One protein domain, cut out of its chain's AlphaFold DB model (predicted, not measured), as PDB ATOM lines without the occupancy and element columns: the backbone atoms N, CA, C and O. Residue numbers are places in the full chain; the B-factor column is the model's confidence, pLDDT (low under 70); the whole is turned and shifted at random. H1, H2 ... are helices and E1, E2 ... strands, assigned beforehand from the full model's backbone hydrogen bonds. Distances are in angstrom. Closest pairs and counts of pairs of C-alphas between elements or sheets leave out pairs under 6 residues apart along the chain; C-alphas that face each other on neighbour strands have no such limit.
ATOM      1  N   GLY A 402     171.335 187.649 297.524       66.31
ATOM      2  CA  GLY A 402     171.571 187.981 298.937       66.31
ATOM      3  C   GLY A 402     171.923 186.797 299.847       66.31
ATOM      4  O   GLY A 402     171.990 186.979 301.058       66.31
ATOM      5  N   TRP A 403     172.161 185.596 299.305       70.56
ATOM      6  CA  TRP A 403     172.454 184.405 300.118       70.56
ATOM      7  C   TRP A 403     173.900 184.312 300.625       70.56
ATOM      8  O   TRP A 403     174.165 183.523 301.525       70.56
ATOM      9  N   ASN A 404     174.837 185.095 300.073       64.62
ATOM     10  CA  ASN A 404     176.251 185.119 300.476       64.62
ATOM     11  C   ASN A 404     176.868 183.709 300.613       64.62
ATOM     12  O   ASN A 404     177.349 183.326 301.671       64.62
ATOM     13  N   LEU A 405     176.855 182.913 299.542       62.06
ATOM     14  CA  LEU A 405     177.175 181.477 299.598       62.06
ATOM     15  C   LEU A 405     178.583 181.131 300.137       62.06
ATOM     16  O   LEU A 405     178.737 180.073 300.736       62.06
ATOM     17  N   LEU A 406     179.603 181.987 299.946       52.44
ATOM     18  CA  LEU A 406     181.016 181.649 300.224       52.44
ATOM     19  C   LEU A 406     181.841 182.735 300.963       52.44
ATOM     20  O   LEU A 406     183.016 182.506 301.237       52.44
ATOM     21  N   SER A 407     181.283 183.909 301.305       47.59
ATOM     22  CA  SER A 407     182.014 184.942 302.078       47.59
ATOM     23  C   SER A 407     181.095 185.893 302.868       47.59
ATOM     24  O   SER A 407     179.886 185.932 302.645       47.59
ATOM     25  N   ASN A 408     181.674 186.666 303.801       36.34
ATOM     26  CA  ASN A 408     181.016 187.760 304.542       36.34
ATOM     27  C   ASN A 408     181.077 189.121 303.811       36.34
ATOM     28  O   ASN A 408     180.895 190.166 304.435       36.34
ATOM     29  N   SER A 409     181.331 189.141 302.499       29.81
ATOM     30  CA  SER A 409     181.160 190.363 301.707       29.81
ATOM     31  C   SER A 409     179.667 190.597 301.414       29.81
ATOM     32  O   SER A 409     178.964 189.635 301.112       29.81
ATOM     33  N   PRO A 410     179.166 191.850 301.450       27.27
ATOM     34  CA  PRO A 410     177.763 192.177 301.143       27.27
ATOM     35  C   PRO A 410     177.326 191.799 299.717       27.27
ATOM     36  O   PRO A 410     176.139 191.793 299.398       27.27
ATOM     37  N   PHE A 553     180.440 177.576 292.037       69.12
ATOM     38  CA  PHE A 553     181.142 176.300 291.879       69.12
ATOM     39  C   PHE A 553     181.536 176.046 290.418       69.12
ATOM     40  O   PHE A 553     180.887 176.539 289.498       69.12
ATOM     41  N   ASN A 554     182.570 175.246 290.178       69.56
ATOM     42  CA  ASN A 554     182.855 174.736 288.837       69.56
ATOM     43  C   ASN A 554     181.756 173.753 288.417       69.56
ATOM     44  O   ASN A 554     181.132 173.128 289.274       69.56
ATOM     45  N   VAL A 555     181.516 173.603 287.116       71.69
ATOM     46  CA  VAL A 555     180.558 172.624 286.587       71.69
ATOM     47  C   VAL A 555     181.292 171.679 285.657       71.69
ATOM     48  O   VAL A 555     181.967 172.124 284.731       71.69
ATOM     49  N   GLU A 556     181.140 170.382 285.901       72.19
ATOM     50  CA  GLU A 556     181.692 169.333 285.052       72.19
ATOM     51  C   GLU A 556     180.611 168.322 284.675       72.19
ATOM     52  O   GLU A 556     179.755 167.953 285.477       72.19
ATOM     53  N   PHE A 557     180.643 167.856 283.431       74.50
ATOM     54  CA  PHE A 557     179.730 166.834 282.932       74.50
ATOM     55  C   PHE A 557     180.462 165.498 282.940       74.50
ATOM     56  O   PHE A 557     181.515 165.376 282.314       74.50
ATOM     57  N   TYR A 558     179.917 164.501 283.633       69.94
ATOM     58  CA  TYR A 558     180.607 163.231 283.840       69.94
ATOM     59  C   TYR A 558     179.650 162.047 283.685       69.94
ATOM     60  O   TYR A 558     178.488 162.110 284.088       69.94
ATOM     61  N   ASP A 559     180.138 160.957 283.097       76.25
ATOM     62  CA  ASP A 559     179.419 159.685 283.048       76.25
ATOM     63  C   ASP A 559     179.631 158.939 284.369       76.25
ATOM     64  O   ASP A 559     180.669 158.310 284.597       76.25
ATOM     65  N   PHE A 560     178.628 158.987 285.246       77.94
ATOM     66  CA  PHE A 560     178.736 158.389 286.574       77.94
ATOM     67  C   PHE A 560     178.801 156.858 286.517       77.94
ATOM     68  O   PHE A 560     179.279 156.261 287.480       77.94
ATOM     69  N   THR A 561     178.393 156.208 285.417       70.00
ATOM     70  CA  THR A 561     178.455 154.739 285.266       70.00
ATOM     71  C   THR A 561     179.890 154.216 285.204       70.00
ATOM     72  O   THR A 561     180.149 153.058 285.537       70.00
ATOM     73  N   THR A 562     180.839 155.089 284.860       65.25
ATOM     74  CA  THR A 562     182.275 154.783 284.854       65.25
ATOM     75  C   THR A 562     182.900 154.801 286.254       65.25
ATOM     76  O   THR A 562     184.029 154.339 286.433       65.25
ATOM     77  N   ASN A 563     182.179 155.291 287.271       63.41
ATOM     78  CA  ASN A 563     182.685 155.377 288.636       63.41
ATOM     79  C   ASN A 563     182.713 153.987 289.314       63.41
ATOM     80  O   ASN A 563     181.725 153.253 289.226       63.41
ATOM     81  N   PRO A 564     183.780 153.616 290.052       55.66
ATOM     82  CA  PRO A 564     183.850 152.342 290.773       55.66
ATOM     83  C   PRO A 564     182.745 152.156 291.824       55.66
ATOM     84  O   PRO A 564     182.371 151.023 292.134       55.66
ATOM     85  N   ASN A 565     182.222 153.251 292.386       67.62
ATOM     86  CA  ASN A 565     181.134 153.210 293.351       67.62
ATOM     87  C   ASN A 565     179.768 153.208 292.644       67.62
ATOM     88  O   ASN A 565     179.286 154.241 292.176       67.62
ATOM     89  N   GLN A 566     179.113 152.046 292.637       74.38
ATOM     90  CA  GLN A 566     177.803 151.846 292.007       74.38
ATOM     91  C   GLN A 566     176.670 152.674 292.634       74.38
ATOM     92  O   GLN A 566     175.641 152.884 291.990       74.38
ATOM     93  N   GLU A 567     176.822 153.168 293.867       74.31
ATOM     94  CA  GLU A 567     175.811 154.033 294.495       74.31
ATOM     95  C   GLU A 567     175.723 155.401 293.807       74.31
ATOM     96  O   GLU A 567     174.636 155.970 293.703       74.31
ATOM     97  N   ILE A 568     176.844 155.884 293.259       71.88
ATOM     98  CA  ILE A 568     176.924 157.171 292.563       71.88
ATOM     99  C   ILE A 568     176.172 157.111 291.229       71.88
ATOM    100  O   ILE A 568     175.587 158.105 290.822       71.88
ATOM    101  N   HIS A 569     176.077 155.944 290.584       76.88
ATOM    102  CA  HIS A 569     175.471 155.784 289.248       76.88
ATOM    103  C   HIS A 569     174.025 156.293 289.169       76.88
ATOM    104  O   HIS A 569     173.565 156.703 288.104       76.88
ATOM    105  N   LYS A 570     173.303 156.257 290.296       83.38
ATOM    106  CA  LYS A 570     171.899 156.680 290.400       83.38
ATOM    107  C   LYS A 570     171.729 158.176 290.660       83.38
ATOM    108  O   LYS A 570     170.607 158.666 290.573       83.38
ATOM    109  N   LEU A 571     172.795 158.890 291.016       81.25
ATOM    110  CA  LEU A 571     172.732 160.315 291.320       81.25
ATOM    111  C   LEU A 571     172.598 161.126 290.030       81.25
ATOM    112  O   LEU A 571     173.244 160.833 289.028       81.25
ATOM    113  N   ALA A 572     171.760 162.160 290.065       85.94
ATOM    114  CA  ALA A 572     171.632 163.116 288.967       85.94
ATOM    115  C   ALA A 572     172.815 164.096 288.915       85.94
ATOM    116  O   ALA A 572     173.192 164.561 287.840       85.94
ATOM    117  N   TRP A 573     173.390 164.401 290.078       91.00
ATOM    118  CA  TRP A 573     174.526 165.293 290.252       91.00
ATOM    119  C   TRP A 573     175.266 164.965 291.557       91.00
ATOM    120  O   TRP A 573     174.739 164.253 292.414       91.00
ATOM    121  N   LEU A 574     176.491 165.465 291.698       84.19
ATOM    122  CA  LEU A 574     177.316 165.344 292.898       84.19
ATOM    123  C   LEU A 574     178.100 166.640 293.109       84.19
ATOM    124  O   LEU A 574     178.710 167.149 292.174       84.19
ATOM    125  N   LEU A 575     178.137 167.140 294.342       79.25
ATOM    126  CA  LEU A 575     179.003 168.254 294.716       79.25
ATOM    127  C   LEU A 575     180.242 167.745 295.440       79.25
ATOM    128  O   LEU A 575     180.124 167.039 296.443       79.25
ATOM    129  N   GLN A 576     181.418 168.144 294.969       70.69
ATOM    130  CA  GLN A 576     182.684 167.790 295.600       70.69
ATOM    131  C   GLN A 576     183.469 169.050 295.989       70.69
ATOM    132  O   GLN A 576     183.613 169.946 295.157       70.69
ATOM    133  N   PRO A 577     183.982 169.150 297.226       63.94
ATOM    134  CA  PRO A 577     184.870 170.239 297.615       63.94
ATOM    135  C   PRO A 577     186.279 170.058 297.023       63.94
ATOM    136  O   PRO A 577     186.847 168.966 297.047       63.94
ATOM    137  N   GLU A 578     186.868 171.154 296.552       53.88
ATOM    138  CA  GLU A 578     188.252 171.287 296.086       53.88
ATOM    139  C   GLU A 578     189.020 172.247 297.015       53.88
ATOM    140  O   GLU A 578     189.304 173.402 296.684       53.88
ATOM    141  N   GLY A 579     189.343 171.777 298.220       52.22
ATOM    142  CA  GLY A 579     189.992 172.590 299.257       52.22
ATOM    143  C   GLY A 579     189.010 173.475 300.034       52.22
ATOM    144  O   GLY A 579     187.815 173.198 300.074       52.22
ATOM    145  N   ASP A 580     189.519 174.536 300.667       42.16
ATOM    146  CA  ASP A 580     188.817 175.196 301.778       42.16
ATOM    147  C   ASP A 580     187.559 175.991 301.392       42.16
ATOM    148  O   ASP A 580     186.768 176.289 302.275       42.16
ATOM    149  N   ASN A 581     187.353 176.349 300.113       50.38
ATOM    150  CA  ASN A 581     186.212 177.176 299.664       50.38
ATOM    151  C   ASN A 581     185.911 177.081 298.152       50.38
ATOM    152  O   ASN A 581     185.428 178.038 297.538       50.38
ATOM    153  N   LYS A 582     186.226 175.952 297.511       60.25
ATOM    154  CA  LYS A 582     185.851 175.703 296.111       60.25
ATOM    155  C   LYS A 582     185.061 174.417 296.022       60.25
ATOM    156  O   LYS A 582     185.357 173.466 296.731       60.25
ATOM    157  N   TYR A 583     184.080 174.400 295.135       66.44
ATOM    158  CA  TYR A 583     183.267 173.227 294.872       66.44
ATOM    159  C   TYR A 583     183.205 172.980 293.369       66.44
ATOM    160  O   TYR A 583     183.193 173.938 292.593       66.44
ATOM    161  N   THR A 584     183.118 171.712 292.986       73.94
ATOM    162  CA  THR A 584     182.836 171.269 291.622       73.94
ATOM    163  C   THR A 584     181.529 170.480 291.644       73.94
ATOM    164  O   THR A 584     181.383 169.507 292.386       73.94
ATOM    165  N   CYS A 585     180.545 170.955 290.883       80.69
ATOM    166  CA  CYS A 585     179.258 170.314 290.673       80.69
ATOM    167  C   CYS A 585     179.347 169.426 289.429       80.69
ATOM    168  O   CYS A 585     179.399 169.912 288.298       80.69
ATOM    169  N   PHE A 586     179.385 168.117 289.652       79.94
ATOM    170  CA  PHE A 586     179.379 167.108 288.606       79.94
ATOM    171  C   PHE A 586     177.941 166.770 288.217       79.94
ATOM    172  O   PHE A 586     177.156 166.363 289.073       79.94
ATOM    173  N   ILE A 587     177.592 166.884 286.938       84.88
ATOM    174  CA  ILE A 587     176.279 166.510 286.398       84.88
ATOM    175  C   ILE A 587     176.387 165.154 285.703       84.88
ATOM    176  O   ILE A 587     177.222 164.970 284.814       84.88
ATOM    177  N   ASN A 588     175.512 164.217 286.076       84.81
ATOM    178  CA  ASN A 588     175.465 162.890 285.477       84.81
ATOM    179  C   ASN A 588     174.748 162.925 284.122       84.81
ATOM    180  O   ASN A 588     173.515 162.985 284.059       84.81
ATOM    181  N   ILE A 589     175.517 162.831 283.039       81.94
ATOM    182  CA  ILE A 589     174.976 162.841 281.671       81.94
ATOM    183  C   ILE A 589     174.192 161.567 281.325       81.94
ATOM    184  O   ILE A 589     173.335 161.583 280.441       81.94
ATOM    185  N   GLU A 590     174.426 160.475 282.057       82.75
ATOM    186  CA  GLU A 590     173.738 159.203 281.845       82.75
ATOM    187  C   GLU A 590     172.416 159.091 282.622       82.75
ATOM    188  O   GLU A 590     171.628 158.166 282.389       82.75
ATOM    189  N   HIS A 591     172.121 160.048 283.508       88.31
ATOM    190  CA  HIS A 591     170.893 160.057 284.297       88.31
ATOM    191  C   HIS A 591     169.650 160.260 283.411       88.31
ATOM    192  O   HIS A 591     169.633 161.088 282.497       88.31
ATOM    193  N   SER A 592     168.554 159.550 283.709       87.44
ATOM    194  CA  SER A 592     167.350 159.551 282.863       87.44
ATOM    195  C   SER A 592     166.708 160.934 282.713       87.44
ATOM    196  O   SER A 592     166.143 161.233 281.666       87.44
ATOM    197  N   GLN A 593     166.799 161.785 283.742       86.69
ATOM    198  CA  GLN A 593     166.313 163.167 283.662       86.69
ATOM    199  C   GLN A 593     167.218 164.047 282.794       86.69
ATOM    200  O   GLN A 593     166.700 164.888 282.072       86.69
ATOM    201  N   TYR A 594     168.539 163.831 282.792       86.69
ATOM    202  CA  TYR A 594     169.427 164.564 281.887       86.69
ATOM    203  C   TYR A 594     169.082 164.219 280.435       86.69
ATOM    204  O   TYR A 594     168.781 165.108 279.647       86.69
ATOM    205  N   LYS A 595     169.002 162.921 280.111       85.75
ATOM    206  CA  LYS A 595     168.660 162.446 278.760       85.75
ATOM    207  C   LYS A 595     167.296 162.924 278.272       85.75
ATOM    208  O   LYS A 595     167.157 163.223 277.097       85.75
ATOM    209  N   LYS A 596     166.302 163.008 279.163       88.62
ATOM    210  CA  LYS A 596     164.962 163.500 278.813       88.62
ATOM    211  C   LYS A 596     164.975 164.970 278.387       88.62
ATOM    212  O   LYS A 596     164.261 165.315 277.460       88.62
ATOM    213  N   ASN A 597     165.753 165.805 279.075       85.69
ATOM    214  CA  ASN A 597     165.805 167.245 278.812       85.69
ATOM    215  C   ASN A 597     166.880 167.618 277.770       85.69
ATOM    216  O   ASN A 597     166.892 168.742 277.289       85.69
ATOM    217  N   ALA A 598     167.785 166.696 277.410       80.00
ATOM    218  CA  ALA A 598     168.930 166.966 276.533       80.00
ATOM    219  C   ALA A 598     168.557 167.374 275.095       80.00
ATOM    220  O   ALA A 598     169.374 167.992 274.414       80.00
ATOM    221  N   ASP A 599     167.341 167.052 274.647       75.56
ATOM    222  CA  ASP A 599     166.862 167.348 273.293       75.56
ATOM    223  C   ASP A 599     166.359 168.798 273.124       75.56
ATOM    224  O   ASP A 599     166.155 169.246 271.993       75.56
ATOM    225  N   SER A 600     166.177 169.550 274.219       83.56
ATOM    226  CA  SER A 600     165.709 170.942 274.212       83.56
ATOM    227  C   SER A 600     166.639 171.842 275.029       83.56
ATOM    228  O   SER A 600     166.857 171.613 276.215       83.56
ATOM    229  N   GLU A 601     167.169 172.903 274.409       79.00
ATOM    230  CA  GLU A 601     168.039 173.878 275.089       79.00
ATOM    231  C   GLU A 601     167.323 174.549 276.271       79.00
ATOM    232  O   GLU A 601     167.925 174.774 277.319       79.00
ATOM    233  N   GLU A 602     166.024 174.814 276.129       82.38
ATOM    234  CA  GLU A 602     165.184 175.410 277.168       82.38
ATOM    235  C   GLU A 602     164.981 174.443 278.342       82.38
ATOM    236  O   GLU A 602     165.285 174.781 279.487       82.38
ATOM    237  N   GLU A 603     164.567 173.203 278.066       85.56
ATOM    238  CA  GLU A 603     164.340 172.198 279.113       85.56
ATOM    239  C   GLU A 603     165.647 171.824 279.825       85.56
ATOM    240  O   GLU A 603     165.663 171.667 281.051       85.56
ATOM    241  N   LEU A 604     166.763 171.728 279.089       87.12
ATOM    242  CA  LEU A 604     168.069 171.451 279.680       87.12
ATOM    243  C   LEU A 604     168.548 172.612 280.554       87.12
ATOM    244  O   LEU A 604     169.091 172.361 281.629       87.12
ATOM    245  N   SER A 605     168.301 173.862 280.147       86.62
ATOM    246  CA  SER A 605     168.636 175.050 280.947       86.62
ATOM    247  C   SER A 605     167.866 175.076 282.266       86.62
ATOM    248  O   SER A 605     168.455 175.326 283.318       86.62
ATOM    249  N   LEU A 606     166.564 174.768 282.241       88.94
ATOM    250  CA  LEU A 606     165.735 174.691 283.450       88.94
ATOM    251  C   LEU A 606     166.163 173.531 284.360       88.94
ATOM    252  O   LEU A 606     166.265 173.699 285.578       88.94
ATOM    253  N   TYR A 607     166.473 172.369 283.779       90.38
ATOM    254  CA  TYR A 607     166.983 171.216 284.524       90.38
ATOM    255  C   TYR A 607     168.329 171.517 285.199       90.38
ATOM    256  O   TYR A 607     168.514 171.220 286.381       90.38
ATOM    257  N   GLN A 608     169.259 172.148 284.481       89.44
ATOM    258  CA  GLN A 608     170.541 172.563 285.046       89.44
ATOM    259  C   GLN A 608     170.375 173.647 286.112       89.44
ATOM    260  O   GLN A 608     171.014 173.554 287.156       89.44
ATOM    261  N   ALA A 609     169.481 174.621 285.914       88.56
ATOM    262  CA  ALA A 609     169.177 175.636 286.923       88.56
ATOM    263  C   ALA A 609     168.702 175.003 288.239       88.56
ATOM    264  O   ALA A 609     169.105 175.438 289.319       88.56
ATOM    265  N   GLN A 610     167.896 173.940 288.155       90.56
ATOM    266  CA  GLN A 610     167.467 173.182 289.327       90.56
ATOM    267  C   GLN A 610     168.655 172.514 290.033       90.56
ATOM    268  O   GLN A 610     168.790 172.660 291.247       90.56
ATOM    269  N   ILE A 611     169.530 171.823 289.294       90.75
ATOM    270  CA  ILE A 611     170.738 171.198 289.863       90.75
ATOM    271  C   ILE A 611     171.641 172.251 290.511       90.75
ATOM    272  O   ILE A 611     172.114 172.067 291.629       90.75
ATOM    273  N   PHE A 612     171.864 173.374 289.832       89.00
ATOM    274  CA  PHE A 612     172.705 174.453 290.336       89.00
ATOM    275  C   PHE A 612     172.144 175.067 291.617       89.00
ATOM    276  O   PHE A 612     172.902 175.378 292.536       89.00
ATOM    277  N   PHE A 613     170.823 175.218 291.699       89.06
ATOM    278  CA  PHE A 613     170.166 175.696 292.906       89.06
ATOM    279  C   PHE A 613     170.307 174.698 294.059       89.06
ATOM    280  O   PHE A 613     170.665 175.092 295.168       89.06
ATOM    281  N   GLU A 614     170.093 173.406 293.801       89.62
ATOM    282  CA  GLU A 614     170.284 172.348 294.799       89.62
ATOM    283  C   GLU A 614     171.744 172.310 295.305       89.62
ATOM    284  O   GLU A 614     171.975 172.238 296.515       89.62
ATOM    285  N   ALA A 615     172.726 172.477 294.413       86.44
ATOM    286  CA  ALA A 615     174.140 172.596 294.769       86.44
ATOM    287  C   ALA A 615     174.430 173.839 295.631       86.44
ATOM    288  O   ALA A 615     175.130 173.744 296.639       86.44
ATOM    289  N   ALA A 616     173.861 174.998 295.287       85.75
ATOM    290  CA  ALA A 616     174.006 176.220 296.078       85.75
ATOM    291  C   ALA A 616     173.388 176.083 297.481       85.75
ATOM    292  O   ALA A 616     173.993 176.514 298.464       85.75
ATOM    293  N   VAL A 617     172.222 175.440 297.591       88.06
ATOM    294  CA  VAL A 617     171.600 175.112 298.882       88.06
ATOM    295  C   VAL A 617     172.513 174.206 299.706       88.06
ATOM    296  O   VAL A 617     172.714 174.472 300.889       88.06
ATOM    297  N   GLN A 618     173.114 173.179 299.099       86.31
ATOM    298  CA  GLN A 618     174.030 172.279 299.803       86.31
ATOM    299  C   GLN A 618     175.274 173.010 300.331       86.31
ATOM    300  O   GLN A 618     175.682 172.768 301.467       86.31
ATOM    301  N   ILE A 619     175.846 173.940 299.557       82.19
ATOM    302  CA  ILE A 619     176.948 174.805 300.017       82.19
ATOM    303  C   ILE A 619     176.509 175.646 301.218       82.19
ATOM    304  O   ILE A 619     177.228 175.721 302.214       82.19
ATOM    305  N   LEU A 620     175.324 176.257 301.143       83.12
ATOM    306  CA  LEU A 620     174.801 177.103 302.212       83.12
ATOM    307  C   LEU A 620     174.545 176.311 303.500       83.12
ATOM    308  O   LEU A 620     174.886 176.782 304.582       83.12
ATOM    309  N   LEU A 621     173.997 175.099 303.391       85.06
ATOM    310  CA  LEU A 621     173.790 174.206 304.532       85.06
ATOM    311  C   LEU A 621     175.118 173.778 305.158       85.06
ATOM    312  O   LEU A 621     175.268 173.889 306.373       85.06
ATOM    313  N   ASN A 622     176.104 173.386 304.344       80.12
ATOM    314  CA  ASN A 622     177.440 173.052 304.841       80.12
ATOM    315  C   ASN A 622     178.075 174.250 305.566       80.12
ATOM    316  O   ASN A 622     178.705 174.100 306.609       80.12
ATOM    317  N   ARG A 623     177.856 175.472 305.068       77.50
ATOM    318  CA  ARG A 623     178.307 176.700 305.733       77.50
ATOM    319  C   ARG A 623     177.610 176.917 307.080       77.50
ATOM    320  O   ARG A 623     178.275 177.229 308.061       77.50
ATOM    321  N   ILE A 624     176.288 176.750 307.145       83.31
ATOM    322  CA  ILE A 624     175.525 176.841 308.400       83.31
ATOM    323  C   ILE A 624     175.998 175.783 309.407       83.31
ATOM    324  O   ILE A 624     176.036 176.056 310.604       83.31
ATOM    325  N   GLU A 625     176.395 174.598 308.958       80.25
ATOM    326  CA  GLU A 625     176.926 173.549 309.832       80.25
ATOM    327  C   GLU A 625     178.336 173.880 310.351       80.25
ATOM    328  O   GLU A 625     178.622 173.712 311.535       80.25
ATOM    329  N   THR A 626     179.202 174.405 309.484       76.50
ATOM    330  CA  THR A 626     180.633 174.609 309.771       76.50
ATOM    331  C   THR A 626     180.960 175.943 310.452       76.50
ATOM    332  O   THR A 626     181.819 175.988 311.334       76.50
ATOM    333  N   ASP A 627     180.285 177.037 310.093       76.12
ATOM    334  CA  ASP A 627     180.549 178.381 310.620       76.12
ATOM    335  C   ASP A 627     179.655 178.694 311.827       76.12
ATOM    336  O   ASP A 627     178.603 179.330 311.712       76.12
ATOM    337  N   LEU A 628     180.095 178.277 313.016       79.69
ATOM    338  CA  LEU A 628     179.376 178.466 314.284       79.69
ATOM    339  C   LEU A 628     179.057 179.933 314.630       79.69
ATOM    340  O   LEU A 628     178.220 180.168 315.500       79.69
ATOM    341  N   SER A 629     179.674 180.913 313.957       77.12
ATOM    342  CA  SER A 629     179.396 182.338 314.185       77.12
ATOM    343  C   SER A 629     178.077 182.814 313.568       77.12
ATOM    344  O   SER A 629     177.552 183.854 313.968       77.12
ATOM    345  N   LEU A 630     177.520 182.055 312.620       78.81
ATOM    346  CA  LEU A 630     176.246 182.372 311.981       78.81
ATOM    347  C   LEU A 630     175.080 182.232 312.968       78.81
ATOM    348  O   LEU A 630     174.972 181.227 313.672       78.81
ATOM    349  N   THR A 631     174.192 183.230 312.980       78.88
ATOM    350  CA  THR A 631     172.975 183.286 313.808       78.88
ATOM    351  C   THR A 631     171.839 183.958 313.039       78.88
ATOM    352  O   THR A 631     172.102 184.831 312.210       78.88
ATOM    353  N   GLY A 632     170.584 183.635 313.355       83.00
ATOM    354  CA  GLY A 632     169.416 184.234 312.701       83.00
ATOM    355  C   GLY A 632     169.182 183.694 311.287       83.00
ATOM    356  O   GLY A 632     169.360 182.505 311.035       83.00
ATOM    357  N   ALA A 633     168.752 184.559 310.364       80.69
ATOM    358  CA  ALA A 633     168.452 184.169 308.986       80.69
ATOM    359  C   ALA A 633     169.702 184.226 308.091       80.69
ATOM    360  O   ALA A 633     170.339 185.274 307.971       80.69
ATOM    361  N   VAL A 634     170.015 183.113 307.425       79.44
ATOM    362  CA  VAL A 634     171.109 182.988 306.452       79.44
ATOM    363  C   VAL A 634     170.538 182.461 305.136       79.44
ATOM    364  O   VAL A 634     170.126 181.305 305.029       79.44
ATOM    365  N   GLY A 635     170.481 183.333 304.125       81.25
ATOM    366  CA  GLY A 635     169.759 183.051 302.885       81.25
ATOM    367  C   GLY A 635     168.277 182.768 303.175       81.25
ATOM    368  O   GLY A 635     167.623 183.610 303.791       81.25
ATOM    369  N   PRO A 636     167.729 181.612 302.760       85.94
ATOM    370  CA  PRO A 636     166.343 181.255 303.025       85.94
ATOM    371  C   PRO A 636     166.163 180.474 304.342       85.94
ATOM    372  O   PRO A 636     165.032 180.136 304.684       85.94
ATOM    373  N   PHE A 637     167.251 180.155 305.053       88.00
ATOM    374  CA  PHE A 637     167.232 179.267 306.214       88.00
ATOM    375  C   PHE A 637     167.323 180.026 307.536       88.00
ATOM    376  O   PHE A 637     168.039 181.020 307.667       88.00
ATOM    377  N   ASP A 638     166.630 179.494 308.537       86.88
ATOM    378  CA  ASP A 638     166.780 179.865 309.941       86.88
ATOM    379  C   ASP A 638     167.846 178.964 310.583       86.88
ATOM    380  O   ASP A 638     167.666 177.746 310.684       86.88
ATOM    381  N   VAL A 639     168.975 179.553 310.987       85.50
ATOM    382  CA  VAL A 639     170.134 178.816 311.514       85.50
ATOM    383  C   VAL A 639     169.769 177.990 312.748       85.50
ATOM    384  O   VAL A 639     170.266 176.871 312.897       85.50
ATOM    385  N   ASP A 640     168.884 178.498 313.608       83.25
ATOM    386  CA  ASP A 640     168.515 177.806 314.842       83.25
ATOM    387  C   ASP A 640     167.696 176.548 314.546       83.25
ATOM    388  O   ASP A 640     167.915 175.513 315.178       83.25
ATOM    389  N   LYS A 641     166.827 176.592 313.530       85.00
ATOM    390  CA  LYS A 641     166.070 175.416 313.074       85.00
ATOM    391  C   LYS A 641     166.943 174.388 312.366       85.00
ATOM    392  O   LYS A 641     166.722 173.196 312.533       85.00
ATOM    393  N   ILE A 642     167.937 174.824 311.593       86.38
ATOM    394  CA  ILE A 642     168.847 173.894 310.909       86.38
ATOM    395  C   ILE A 642     169.772 173.181 311.905       86.38
ATOM    396  O   ILE A 642     170.028 171.991 311.745       86.38
ATOM    397  N   ARG A 643     170.262 173.879 312.939       84.31
ATOM    398  CA  ARG A 643     171.198 173.303 313.923       84.31
ATOM    399  C   ARG A 643     170.522 172.553 315.063       84.31
ATOM    400  O   ARG A 643     171.028 171.521 315.491       84.31
ATOM    401  N   ASN A 644     169.438 173.113 315.593       82.06
ATOM    402  CA  ASN A 644     168.807 172.641 316.826       82.06
ATOM    403  C   ASN A 644     167.403 172.067 316.599       82.06
ATOM    404  O   ASN A 644     166.817 171.542 317.546       82.06
ATOM    405  N   GLY A 645     166.860 172.189 315.384       79.00
ATOM    406  CA  GLY A 645     165.566 171.619 315.037       79.00
ATOM    407  C   GLY A 645     165.620 170.103 314.927       79.00
ATOM    408  O   GLY A 645     166.676 169.492 314.734       79.00
ATOM    409  N   ASP A 646     164.460 169.471 315.061       84.44
ATOM    410  CA  ASP A 646     164.354 168.038 314.812       84.44
ATOM    411  C   ASP A 646     164.406 167.719 313.302       84.44
ATOM    412  O   ASP A 646     164.324 168.593 312.436       84.44
ATOM    413  N   LEU A 647     164.538 166.433 312.960       82.50
ATOM    414  CA  LEU A 647     164.583 165.985 311.561       82.50
ATOM    415  C   LEU A 647     163.368 166.451 310.743       82.50
ATOM    416  O   LEU A 647     163.495 166.662 309.537       82.50
ATOM    417  N   SER A 648     162.199 166.605 311.372       84.56
ATOM    418  CA  SER A 648     160.983 167.065 310.702       84.56
ATOM    419  C   SER A 648     161.059 168.559 310.393       84.56
ATOM    420  O   SER A 648     160.659 168.977 309.305       84.56
ATOM    421  N   GLU A 649     161.581 169.366 311.312       82.62
ATOM    422  CA  GLU A 649     161.785 170.805 311.130       82.62
ATOM    423  C   GLU A 649     162.834 171.091 310.049       82.62
ATOM    424  O   GLU A 649     162.559 171.865 309.128       82.62
ATOM    425  N   ILE A 650     163.974 170.393 310.078       83.94
ATOM    426  CA  ILE A 650     165.030 170.514 309.058       83.94
ATOM    427  C   ILE A 650     164.489 170.120 307.677       83.94
ATOM    428  O   ILE A 650     164.677 170.841 306.693       83.94
ATOM    429  N   TYR A 651     163.769 168.996 307.599       84.69
ATOM    430  CA  TYR A 651     163.166 168.534 306.351       84.69
ATOM    431  C   TYR A 651     162.123 169.521 305.811       84.69
ATOM    432  O   TYR A 651     162.044 169.732 304.598       84.69
ATOM    433  N   THR A 652     161.340 170.146 306.693       86.44
ATOM    434  CA  THR A 652     160.319 171.133 306.314       86.44
ATOM    435  C   THR A 652     160.957 172.394 305.741       86.44
ATOM    436  O   THR A 652     160.536 172.843 304.674       86.44
ATOM    437  N   GLU A 653     161.993 172.934 306.392       85.06
ATOM    438  CA  GLU A 653     162.726 174.108 305.893       85.06
ATOM    439  C   GLU A 653     163.381 173.812 304.537       85.06
ATOM    440  O   GLU A 653     163.191 174.561 303.580       85.06
ATOM    441  N   PHE A 654     164.064 172.672 304.397       86.25
ATOM    442  CA  PHE A 654     164.664 172.275 303.121       86.25
ATOM    443  C   PHE A 654     163.621 172.107 302.008       86.25
ATOM    444  O   PHE A 654     163.765 172.668 300.920       86.25
ATOM    445  N   THR A 655     162.547 171.363 302.280       86.19
ATOM    446  CA  THR A 655     161.509 171.076 301.280       86.19
ATOM    447  C   THR A 655     160.828 172.354 300.819       86.19
ATOM    448  O   THR A 655     160.620 172.526 299.622       86.19
ATOM    449  N   LYS A 656     160.539 173.280 301.739       88.00
ATOM    450  CA  LYS A 656     159.963 174.584 301.407       88.00
ATOM    451  C   LYS A 656     160.842 175.341 300.409       88.00
ATOM    452  O   LYS A 656     160.349 175.733 299.355       88.00
ATOM    453  N   VAL A 657     162.137 175.476 300.699       88.06
ATOM    454  CA  VAL A 657     163.090 176.214 299.851       88.06
ATOM    455  C   VAL A 657     163.229 175.577 298.469       88.06
ATOM    456  O   VAL A 657     163.161 176.269 297.452       88.06
ATOM    457  N   ILE A 658     163.371 174.251 298.408       88.69
ATOM    458  CA  ILE A 658     163.470 173.526 297.137       88.69
ATOM    459  C   ILE A 658     162.168 173.625 296.332       88.69
ATOM    460  O   ILE A 658     162.213 173.794 295.113       88.69
ATOM    461  N   SER A 659     161.003 173.523 296.977       86.88
ATOM    462  CA  SER A 659     159.702 173.611 296.306       86.88
ATOM    463  C   SER A 659     159.409 175.007 295.759       86.88
ATOM    464  O   SER A 659     158.936 175.112 294.628       86.88
ATOM    465  N   GLU A 660     159.710 176.066 296.514       87.62
ATOM    466  CA  GLU A 660     159.554 177.457 296.065       87.62
ATOM    467  C   GLU A 660     160.446 177.746 294.850       87.62
ATOM    468  O   GLU A 660     159.976 178.271 293.841       87.62
ATOM    469  N   ALA A 661     161.706 177.309 294.891       86.50
ATOM    470  CA  ALA A 661     162.618 177.478 293.767       86.50
ATOM    471  C   ALA A 661     162.196 176.670 292.537       86.50
ATOM    472  O   ALA A 661     162.198 177.201 291.431       86.50
ATOM    473  N   LYS A 662     161.766 175.413 292.707       85.81
ATOM    474  CA  LYS A 662     161.232 174.600 291.601       85.81
ATOM    475  C   LYS A 662     160.028 175.256 290.939       85.81
ATOM    476  O   LYS A 662     159.921 175.218 289.718       85.81
ATOM    477  N   TYR A 663     159.143 175.863 291.727       87.75
ATOM    478  CA  TYR A 663     157.994 176.593 291.203       87.75
ATOM    479  C   TYR A 663     158.415 177.818 290.378       87.75
ATOM    480  O   TYR A 663     157.908 178.013 289.276       87.75
ATOM    481  N   GLU A 664     159.376 178.608 290.865       85.69
ATOM    482  CA  GLU A 664     159.882 179.778 290.136       85.69
ATOM    483  C   GLU A 664     160.691 179.405 288.885       85.69
ATOM    484  O   GLU A 664     160.604 180.108 287.880       85.69
ATOM    485  N   ILE A 665     161.430 178.291 288.908       86.00
ATOM    486  CA  ILE A 665     162.120 177.748 287.726       86.00
ATOM    487  C   ILE A 665     161.094 177.286 286.690       86.00
ATOM    488  O   ILE A 665     161.221 177.639 285.530       86.00
ATOM    489  N   PHE A 666     160.054 176.555 287.099       80.94
ATOM    490  CA  PHE A 666     159.025 176.035 286.189       80.94
ATOM    491  C   PHE A 666     158.154 177.125 285.539       80.94
ATOM    492  O   PHE A 666     157.522 176.891 284.514       80.94
ATOM    493  N   LYS A 667     158.054 178.301 286.163       79.38
ATOM    494  CA  LYS A 667     157.268 179.432 285.653       79.38
ATOM    495  C   LYS A 667     157.984 180.205 284.536       79.38
ATOM    496  O   LYS A 667     157.319 180.957 283.819       79.38
ATOM    497  N   ARG A 668     159.310 180.094 284.472       74.75
ATOM    498  CA  ARG A 668     160.143 180.672 283.415       74.75
ATOM    499  C   ARG A 668     160.089 179.775 282.197       74.75
ATOM    500  O   ARG A 668     160.056 180.376 281.103       74.75
TER     501      ARG A 668
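Overview. This is residues 402 to 410 and 553 to 668 of the 668 residues of an uncharacterized protein of candidate division WWE3 bacterium GW2011_GWF1_42_14 (UniProt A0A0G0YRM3). One long helix, H2, runs through the middle, between a small three-stranded sheet and the helix H4 on its other side. H4 runs back along H2 and splays from it, while the short H1 sits by H2's first end and the short H3 by its last; residues 562 to 567 stick out. The printed part has 125 residues, in the order E1 E2 E3 H1 H2 H3 H4, with a mixed sheet E1 E3 E2; the class is mixed, helices and strands. It is compact, with a radius of gyration of the C-alphas of 15.8 A and spans of 43 by 35 by 31 A.

Arrangement. In the sheet, E3, residues 583 to 588, is the inner strand. E1, residues 554 to 558, is parallel to it, with N 556 and O 585 3.0 A apart, within hydrogen-bond range. E2, residues 573 to 577, is antiparallel to E3 and forms a hairpin with it, with N 574 and O 586 2.9 A apart, within hydrogen-bond range. H2, residues 601 to 626, is on the sheet at a height of 9.5 A, over E3 and E2, two layers with the helix on one face; it runs slantwise to the strands, at 37 degrees to E2 on the local plane. H2 is the hub. With residues 606 to 614 alone it touches H4, residues 647 to 667, at a shallow tilt of 28 degrees, opposite ways; the closest C-alphas, of Leu 606 and Ile 665, are 6.4 A apart. H1, residues 592 to 597, touches H2 at a steep tilt of 53 degrees, with C-alphas 597 and 604 closest at 4.9 A. H3, residues 639 to 644, touches H2 at C-alphas 624 and 639, 6.5 A apart, and forms a helical hairpin with H4. In H1, H2, H3 and H4 every O i to N i+4 pair is within hydrogen-bond range.

Along the chain. E1 begins at C-alpha 554, (182.855, 174.736, 288.837). E3 is 16.0 A long, H2 36.9 A and H4 30.1 A. H4 ends at C-alpha 667, (157.268, 179.432, 285.653).

Size, cuts and confidence. The C-alphas of Asp 599 and Ser 629, the two farthest apart, are 45.3 A apart. Residues 411 to 552 are not printed, and C-alphas 410 and 553 are 18.7 A apart across the cut. The links E1 to E2 and H2 to H3 are long. Mean pLDDT of the printed part is 78.2; among those under 70 are residues 404 to 410 and 577 to 583.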